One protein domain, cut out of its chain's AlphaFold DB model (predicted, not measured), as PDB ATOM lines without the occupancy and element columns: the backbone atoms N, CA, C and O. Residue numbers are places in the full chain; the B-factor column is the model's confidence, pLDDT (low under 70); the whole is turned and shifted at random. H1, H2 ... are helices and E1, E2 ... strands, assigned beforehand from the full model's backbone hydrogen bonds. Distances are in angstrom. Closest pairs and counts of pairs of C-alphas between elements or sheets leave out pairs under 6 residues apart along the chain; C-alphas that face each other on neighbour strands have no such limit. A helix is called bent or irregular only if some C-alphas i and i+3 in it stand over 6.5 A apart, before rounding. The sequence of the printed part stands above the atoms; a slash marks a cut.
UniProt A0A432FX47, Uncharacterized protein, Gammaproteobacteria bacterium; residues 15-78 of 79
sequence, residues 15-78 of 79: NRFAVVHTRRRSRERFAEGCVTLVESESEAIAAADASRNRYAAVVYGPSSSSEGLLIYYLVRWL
ATOM      1  N   ASN A  15      45.202   9.247 -12.803       90.25
ATOM      2  CA  ASN A  15      44.126   9.660 -11.920       90.25
ATOM      3  C   ASN A  15      43.647   8.440 -11.137       90.25
ATOM      4  O   ASN A  15      43.105   7.505 -11.719       90.25
ATOM      5  N   ARG A  16      43.823   8.472  -9.820       92.06
ATOM      6  CA  ARG A  16      43.352   7.428  -8.914       92.06
ATOM      7  C   ARG A  16      42.336   7.983  -7.938       92.06
ATOM      8  O   ARG A  16      42.409   9.145  -7.535       92.06
ATOM      9  N   PHE A  17      41.397   7.138  -7.547       94.75
ATOM     10  CA  PHE A  17      40.478   7.444  -6.465       94.75
ATOM     11  C   PHE A  17      41.198   7.254  -5.139       94.75
ATOM     12  O   PHE A  17      41.954   6.299  -4.957       94.75
ATOM     13  N   ALA A  18      40.996   8.189  -4.221       94.88
ATOM     14  CA  ALA A  18      41.625   8.132  -2.922       94.88
ATOM     15  C   ALA A  18      40.797   8.827  -1.850       94.88
ATOM     16  O   ALA A  18      40.008   9.735  -2.110       94.88
ATOM     17  N   VAL A  19      41.053   8.439  -0.611       95.62
ATOM     18  CA  VAL A  19      40.598   9.149   0.573       95.62
ATOM     19  C   VAL A  19      41.772   9.948   1.104       95.62
ATOM     20  O   VAL A  19      42.786   9.390   1.526       95.62
ATOM     21  N   VAL A  20      41.645  11.269   1.077       94.44
ATOM     22  CA  VAL A  20      42.672  12.169   1.594       94.44
ATOM     23  C   VAL A  20      42.301  12.572   3.009       94.44
ATOM     24  O   VAL A  20      41.240  13.152   3.256       94.44
ATOM     25  N   HIS A  21      43.200  12.297   3.947       94.06
ATOM     26  CA  HIS A  21      43.072  12.755   5.318       94.06
ATOM     27  C   HIS A  21      43.723  14.135   5.468       94.06
ATOM     28  O   HIS A  21      44.949  14.269   5.494       94.06
ATOM     29  N   THR A  22      42.910  15.186   5.569       90.25
ATOM     30  CA  THR A  22      43.397  16.557   5.743       90.25
ATOM     31  C   THR A  22      42.466  17.397   6.599       90.25
ATOM     32  O   THR A  22      41.265  17.450   6.377       90.25
ATOM     33  N   ARG A  23      43.041  18.154   7.538       87.00
ATOM     34  CA  ARG A  23      42.301  19.167   8.312       87.00
ATOM     35  C   ARG A  23      41.984  20.423   7.494       87.00
ATOM     36  O   ARG A  23      41.174  21.241   7.911       87.00
ATOM     37  N   ARG A  24      42.679  20.639   6.369       84.56
ATOM     38  CA  ARG A  24      42.515  21.822   5.510       84.56
ATOM     39  C   ARG A  24      42.472  21.404   4.044       84.56
ATOM     40  O   ARG A  24      43.484  20.969   3.495       84.56
ATOM     41  N   ARG A  25      41.330  21.630   3.387       82.19
ATOM     42  CA  ARG A  25      41.139  21.385   1.943       82.19
ATOM     43  C   ARG A  25      41.849  22.395   1.027       82.19
ATOM     44  O   ARG A  25      41.822  22.238  -0.180       82.19
ATOM     45  N   SER A  26      42.524  23.397   1.601       84.62
ATOM     46  CA  SER A  26      43.324  24.388   0.861       84.62
ATOM     47  C   SER A  26      44.655  23.840   0.323       84.62
ATOM     48  O   SER A  26      45.363  24.569  -0.364       84.62
ATOM     49  N   ARG A  27      45.053  22.608   0.677       86.12
ATOM     50  CA  ARG A  27      46.268  21.986   0.136       86.12
ATOM     51  C   ARG A  27      45.948  21.233  -1.150       86.12
ATOM     52  O   ARG A  27      44.983  20.483  -1.200       86.12
ATOM     53  N   GLU A  28      46.825  21.380  -2.133       87.88
ATOM     54  CA  GLU A  28      46.733  20.702  -3.434       87.88
ATOM     55  C   GLU A  28      47.698  19.510  -3.539       87.88
ATOM     56  O   GLU A  28      47.716  18.796  -4.535       87.88
ATOM     57  N   ARG A  29      48.534  19.299  -2.516       91.06
ATOM     58  CA  ARG A  29      49.560  18.251  -2.472       91.06
ATOM     59  C   ARG A  29      49.510  17.523  -1.142       91.06
ATOM     60  O   ARG A  29      49.487  18.161  -0.084       91.06
ATOM     61  N   PHE A  30      49.555  16.201  -1.207       91.31
ATOM     62  CA  PHE A  30      49.478  15.319  -0.052       91.31
ATOM     63  C   PHE A  30      50.576  14.265  -0.131       91.31
ATOM     64  O   PHE A  30      50.822  13.702  -1.192       91.31
ATOM     65  N   ALA A  31      51.256  14.008   0.983       91.12
ATOM     66  CA  ALA A  31      52.177  12.879   1.066       91.12
ATOM     67  C   ALA A  31      51.386  11.567   1.008       91.12
ATOM     68  O   ALA A  31      50.248  11.527   1.478       91.12
ATOM     69  N   GLU A  32      51.998  10.499   0.502       90.00
ATOM     70  CA  GLU A  32      51.395   9.160   0.453       90.00
ATOM     71  C   GLU A  32      50.778   8.734   1.793       90.00
ATOM     72  O   GLU A  32      49.656   8.248   1.821       90.00
ATOM     73  N   GLY A  33      51.424   9.031   2.925       90.94
ATOM     74  CA  GLY A  33      50.881   8.697   4.249       90.94
ATOM     75  C   GLY A  33      49.555   9.388   4.617       90.94
ATOM     76  O   GLY A  33      48.911   8.990   5.581       90.94
ATOM     77  N   CYS A  34      49.137  10.426   3.883       91.44
ATOM     78  CA  CYS A  34      47.833  11.084   4.046       91.44
ATOM     79  C   CYS A  34      46.810  10.676   2.975       91.44
ATOM     80  O   CYS A  34      45.683  11.171   3.014       91.44
ATOM     81  N   VAL A  35      47.192   9.830   2.016       93.25
ATOM     82  CA  VAL A  35      46.368   9.449   0.868       93.25
ATOM     83  C   VAL A  35      46.184   7.943   0.867       93.25
ATOM     84  O   VAL A  35      47.130   7.184   0.700       93.25
ATOM     85  N   THR A  36      44.946   7.499   1.018       94.31
ATOM     86  CA  THR A  36      44.599   6.084   0.897       94.31
ATOM     87  C   THR A  36      43.979   5.857  -0.469       94.31
ATOM     88  O   THR A  36      42.855   6.290  -0.702       94.31
ATOM     89  N   LEU A  37      44.715   5.219  -1.381       92.62
ATOM     90  CA  LEU A  37      44.183   4.841  -2.689       92.62
ATOM     91  C   LEU A  37      43.084   3.788  -2.534       92.62
ATOM     92  O   LEU A  37      43.189   2.891  -1.699       92.62
ATOM     93  N   VAL A  38      42.061   3.894  -3.370       94.12
ATOM     94  CA  VAL A  38      40.957   2.939  -3.458       94.12
ATOM     95  C   VAL A  38      40.678   2.611  -4.920       94.12
ATOM     96  O   VAL A  38      41.063   3.347  -5.829       94.12
ATOM     97  N   GLU A  39      39.997   1.496  -5.153       88.88
ATOM     98  CA  GLU A  39      39.768   0.968  -6.502       88.88
ATOM     99  C   GLU A  39      38.646   1.699  -7.251       88.88
ATOM    100  O   GLU A  39      38.527   1.581  -8.470       88.88
ATOM    101  N   SER A  40      37.789   2.449  -6.553       92.38
ATOM    102  CA  SER A  40      36.592   3.047  -7.148       92.38
ATOM    103  C   SER A  40      36.145   4.325  -6.450       92.38
ATOM    104  O   SER A  40      36.383   4.532  -5.260       92.38
ATOM    105  N   GLU A  41      35.436   5.167  -7.200       92.38
ATOM    106  CA  GLU A  41      34.848   6.411  -6.698       92.38
ATOM    107  C   GLU A  41      33.898   6.158  -5.518       92.38
ATOM    108  O   GLU A  41      33.998   6.825  -4.489       92.38
ATOM    109  N   SER A  42      33.035   5.141  -5.629       93.44
ATOM    110  CA  SER A  42      32.078   4.767  -4.581       93.44
ATOM    111  C   SER A  42      32.758   4.385  -3.269       93.44
ATOM    112  O   SER A  42      32.300   4.805  -2.213       93.44
ATOM    113  N   GLU A  43      33.870   3.645  -3.329       94.25
ATOM    114  CA  GLU A  43      34.673   3.294  -2.149       94.25
ATOM    115  C   GLU A  43      35.284   4.545  -1.511       94.25
ATOM    116  O   GLU A  43      35.259   4.696  -0.290       94.25
ATOM    117  N   ALA A  44      35.776   5.490  -2.324       94.06
ATOM    118  CA  ALA A  44      36.328   6.744  -1.815       94.06
ATOM    119  C   ALA A  44      35.262   7.541  -1.059       94.06
ATOM    120  O   ALA A  44      35.533   8.053   0.026       94.06
ATOM    121  N   ILE A  45      34.058   7.635  -1.627       93.50
ATOM    122  CA  ILE A  45      32.918   8.349  -1.039       93.50
ATOM    123  C   ILE A  45      32.419   7.632   0.218       93.50
ATOM    124  O   ILE A  45      32.189   8.289   1.228       93.50
ATOM    125  N   ALA A  46      32.303   6.302   0.198       93.94
ATOM    126  CA  ALA A  46      31.871   5.513   1.352       93.94
ATOM    127  C   ALA A  46      32.859   5.602   2.528       93.94
ATOM    128  O   ALA A  46      32.450   5.623   3.688       93.94
ATOM    129  N   ALA A  47      34.157   5.685   2.234       91.81
ATOM    130  CA  ALA A  47      35.205   5.858   3.231       91.81
ATOM    131  C   ALA A  47      35.467   7.333   3.608       91.81
ATOM    132  O   ALA A  47      36.239   7.603   4.539       91.81
ATOM    133  N   ALA A  48      34.846   8.292   2.913       92.56
ATOM    134  CA  ALA A  48      34.915   9.698   3.278       92.56
ATOM    135  C   ALA A  48      34.146   9.941   4.576       92.56
ATOM    136  O   ALA A  48      33.011   9.516   4.760       92.56
ATOM    137  N   ASP A  49      34.779  10.668   5.484       92.00
ATOM    138  CA  ASP A  49      34.237  10.970   6.794       92.00
ATOM    139  C   ASP A  49      34.701  12.374   7.186       92.00
ATOM    140  O   ASP A  49      35.826  12.588   7.655       92.00
ATOM    141  N   ALA A  50      33.823  13.351   6.964       87.12
ATOM    142  CA  ALA A  50      34.108  14.749   7.263       87.12
ATOM    143  C   ALA A  50      34.364  14.984   8.763       87.12
ATOM    144  O   ALA A  50      35.144  15.870   9.109       87.12
ATOM    145  N   SER A  51      33.775  14.167   9.647       89.88
ATOM    146  CA  SER A  51      34.002  14.232  11.098       89.88
ATOM    147  C   SER A  51      35.435  13.819  11.454       89.88
ATOM    148  O   SER A  51      36.081  14.399  12.328       89.88
ATOM    149  N   ARG A  52      35.994  12.863  10.705       90.75
ATOM    150  CA  ARG A  52      37.369  12.367  10.846       90.75
ATOM    151  C   ARG A  52      38.361  13.041   9.899       90.75
ATOM    152  O   ARG A  52      39.482  12.555   9.784       90.75
ATOM    153  N   ASN A  53      38.003  14.167   9.275       92.38
ATOM    154  CA  ASN A  53      38.849  14.905   8.326       92.38
ATOM    155  C   ASN A  53      39.290  14.063   7.112       92.38
ATOM    156  O   ASN A  53      40.402  14.230   6.607       92.38
ATOM    157  N   ARG A  54      38.450  13.123   6.673       93.81
ATOM    158  CA  ARG A  54      38.685  12.271   5.504       93.81
ATOM    159  C   ARG A  54      37.745  12.670   4.394       93.81
ATOM    160  O   ARG A  54      36.535  12.691   4.588       93.81
ATOM    161  N   TYR A  55      38.298  12.944   3.228       94.12
ATOM    162  CA  TYR A  55      37.518  13.404   2.092       94.12
ATOM    163  C   TYR A  55      37.865  12.575   0.868       94.12
ATOM    164  O   TYR A  55      39.041  12.366   0.563       94.12
ATOM    165  N   ALA A  56      36.829  12.121   0.172       95.50
ATOM    166  CA  ALA A  56      36.970  11.477  -1.117       95.50
ATOM    167  C   ALA A  56      37.541  12.473  -2.126       95.50
ATOM    168  O   ALA A  56      37.048  13.598  -2.262       95.50
ATOM    169  N   ALA A  57      38.572  12.055  -2.842       95.12
ATOM    170  CA  ALA A  57      39.210  12.847  -3.868       95.12
ATOM    171  C   ALA A  57      39.728  11.970  -5.000       95.12
ATOM    172  O   ALA A  57      40.041  10.794  -4.834       95.12
ATOM    173  N   VAL A  58      39.878  12.595  -6.155       94.62
ATOM    174  CA  VAL A  58      40.718  12.079  -7.224       94.62
ATOM    175  C   VAL A  58      42.093  12.701  -7.053       94.62
ATOM    176  O   VAL A  58      42.227  13.926  -6.961       94.62
ATOM    177  N   VAL A  59      43.112  11.855  -7.016       93.88
ATOM    178  CA  VAL A  59      44.512  12.253  -6.914       93.88
ATOM    179  C   VAL A  59      45.289  11.816  -8.148       93.88
ATOM    180  O   VAL A  59      44.878  10.913  -8.869       93.88
ATOM    181  N   TYR A  60      46.418  12.463  -8.391       91.25
ATOM    182  CA  TYR A  60      47.343  12.164  -9.473       91.25
ATOM    183  C   TYR A  60      48.715  11.854  -8.880       91.25
ATOM    184  O   TYR A  60      49.279  12.678  -8.152       91.25
ATOM    185  N   GLY A  61      49.236  10.656  -9.133       88.12
ATOM    186  CA  GLY A  61      50.465  10.189  -8.495       88.12
ATOM    187  C   GLY A  61      50.580   8.663  -8.427       88.12
ATOM    188  O   GLY A  61      49.739   7.970  -8.998       88.12
ATOM    189  N   PRO A  62      51.592   8.140  -7.710       84.56
ATOM    190  CA  PRO A  62      52.544   8.883  -6.878       84.56
ATOM    191  C   PRO A  62      53.681   9.525  -7.689       84.56
ATOM    192  O   PRO A  62      54.332   8.880  -8.508       84.56
ATOM    193  N   SER A  63      53.963  10.800  -7.425       83.69
ATOM    194  CA  SER A  63      55.156  11.483  -7.930       83.69
ATOM    195  C   SER A  63      56.223  11.513  -6.845       83.69
ATOM    196  O   SER A  63      55.945  11.914  -5.717       83.69
ATOM    197  N   SER A  64      57.457  11.135  -7.174       82.38
ATOM    198  CA  SER A  64      58.580  11.303  -6.253       82.38
ATOM    199  C   SER A  64      59.032  12.764  -6.214       82.38
ATOM    200  O   SER A  64      59.252  13.389  -7.253       82.38
ATOM    201  N   SER A  65      59.145  13.318  -5.009       74.31
ATOM    202  CA  SER A  65      59.816  14.596  -4.755       74.31
ATOM    203  C   SER A  65      61.339  14.407  -4.780       74.31
ATOM    204  O   SER A  65      61.829  13.292  -4.595       74.31
ATOM    205  N   SER A  66      62.106  15.491  -4.943       72.69
ATOM    206  CA  SER A  66      63.581  15.474  -4.889       72.69
ATOM    207  C   SER A  66      64.147  14.922  -3.572       72.69
ATOM    208  O   SER A  66      65.288  14.479  -3.539       72.69
ATOM    209  N   GLU A  67      63.342  14.901  -2.509       76.56
ATOM    210  CA  GLU A  67      63.675  14.344  -1.188       76.56
ATOM    211  C   GLU A  67      63.323  12.846  -1.048       76.56
ATOM    212  O   GLU A  67      63.404  12.289   0.041       76.56
ATOM    213  N   GLY A  68      62.889  12.180  -2.127       81.44
ATOM    214  CA  GLY A  68      62.515  10.756  -2.121       81.44
ATOM    215  C   GLY A  68      61.122  10.458  -1.554       81.44
ATOM    216  O   GLY A  68      60.719   9.302  -1.476       81.44
ATOM    217  N   LEU A  69      60.363  11.490  -1.183       81.81
ATOM    218  CA  LEU A  69      58.998  11.351  -0.679       81.81
ATOM    219  C   LEU A  69      58.002  11.180  -1.828       81.81
ATOM    220  O   LEU A  69      58.037  11.936  -2.802       81.81
ATOM    221  N   LEU A  70      57.081  10.227  -1.689       88.12
ATOM    222  CA  LEU A  70      55.966  10.049  -2.616       88.12
ATOM    223  C   LEU A  70      54.848  11.034  -2.271       88.12
ATOM    224  O   LEU A  70      54.340  11.069  -1.145       88.12
ATOM    225  N   ILE A  71      54.483  11.854  -3.252       90.19
ATOM    226  CA  ILE A  71      53.412  12.839  -3.148       90.19
ATOM    227  C   ILE A  71      52.345  12.598  -4.211       90.19
ATOM    228  O   ILE A  71      52.615  12.174  -5.334       90.19
ATOM    229  N   TYR A  72      51.120  12.929  -3.841       92.00
ATOM    230  CA  TYR A  72      49.945  12.915  -4.686       92.00
ATOM    231  C   TYR A  72      49.436  14.342  -4.850       92.00
ATOM    232  O   TYR A  72      49.334  15.104  -3.882       92.00
ATOM    233  N   TYR A  73      49.103  14.695  -6.084       92.06
ATOM    234  CA  TYR A  73      48.469  15.961  -6.413       92.06
ATOM    235  C   TYR A  73      46.960  15.783  -6.378       92.06
ATOM    236  O   TYR A  73      46.429  14.822  -6.927       92.06
ATOM    237  N   LEU A  74      46.261  16.700  -5.729       93.25
ATOM    238  CA  LEU A  74      44.812  16.742  -5.766       93.25
ATOM    239  C   LEU A  74      44.353  17.154  -7.164       93.25
ATOM    240  O   LEU A  74      44.759  18.196  -7.668       93.25
ATOM    241  N   VAL A  75      43.472  16.358  -7.758       93.12
ATOM    242  CA  VAL A  75      42.825  16.680  -9.035       93.12
ATOM    243  C   VAL A  75      41.478  17.333  -8.766       93.12
ATOM    244  O   VAL A  75      41.194  18.410  -9.278       93.12
ATOM    245  N   ARG A  76      40.643  16.683  -7.946       93.12
ATOM    246  CA  ARG A  76      39.345  17.210  -7.505       93.12
ATOM    247  C   ARG A  76      38.846  16.481  -6.264       93.12
ATOM    248  O   ARG A  76      39.169  15.313  -6.065       93.12
ATOM    249  N   TRP A  77      38.019  17.149  -5.470       93.31
ATOM    250  CA  TRP A  77      37.233  16.507  -4.416       93.31
ATOM    251  C   TRP A  77      35.991  15.841  -5.019       93.31
ATOM    252  O   TRP A  77      35.457  16.317  -6.020       93.31
ATOM    253  N   LEU A  78      35.543  14.747  -4.411       89.25
ATOM    254  CA  LEU A  78      34.294  14.057  -4.752       89.25
ATOM    255  C   LEU A  78      33.163  14.394  -3.755       89.25
ATOM    256  O   LEU A  78      32.044  13.924  -3.921       89.25
TER     257      LEU A  78
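Overview. This is residues 15 to 78 of the 79 residues of an uncharacterized protein of Gammaproteobacteria bacterium (UniProt A0A432FX47). A single strongly twisted sheet of five strands folds back on itself, with the long bent strand E4 as the hinge, E2 and E5 in one leaf and E1 and E3 in the other. The short helix H1 packs on E1 and E4 at one end of the longest axis, and the turn of the E4 and E5 hairpin lies at the other end. The 64 printed residues run E1, E2, E3, H1, E4, E5; the sheet's order is E2, E5, E4, E1, E3, all antiparallel, and the class is mostly strand. The whole is compact, with a radius of gyration of the C-alphas of 10.9 A and spans of 33 by 23 by 17 A.

Along the chain. E1, residues 15 to 21, begins at C-alpha 15 (44.126, 9.660, -11.920) and is 17.5 A long. E2 is residues 29 to 31, 6.9 A, and E3 residues 35 to 38, 9.5 A. H1 is residues 41 to 46, 8.6 A. E4, residues 54 to 64, is 23.1 A long and bends by 84 degrees at residue 57. E5, residues 70 to 77, is 19.9 A long and ends at C-alpha 77 (37.233, 16.507, -4.416).

Arrangement. E1 is an inner strand, with N 19 and O 36 of E3 2.8 A apart and N 18 and O 57 of E4 2.8 A apart. E4 and E5 form a hairpin, with N 60 and O 73 at 2.8 A. E2 is an edge strand beside E5, with N 72 and O 30 at 2.8 A. In this folded sheet, one sheet bent back into two leaves, E2 and E5 face E1 and E3. H1 is on the sheet at a height of 7.9 A, over E1 and along it at 3 degrees on the local plane; its closest C-alphas to E4 are Ala 44 and Ala 56, 4.8 A. Every O i to N i+4 pair of H1 is within hydrogen-bond range. E3, H1 and E4 make a split strand-helix-strand unit, two strands running the same way with E1 between them, its crossover right-handed.

Size, cuts and confidence. The two C-alphas farthest apart, those of Ala 46 and Ser 66, are 33.8 A apart. The printed part has no cut, and no link is long. The mean pLDDT of the printed part is 90.1, and no printed residue is under 70.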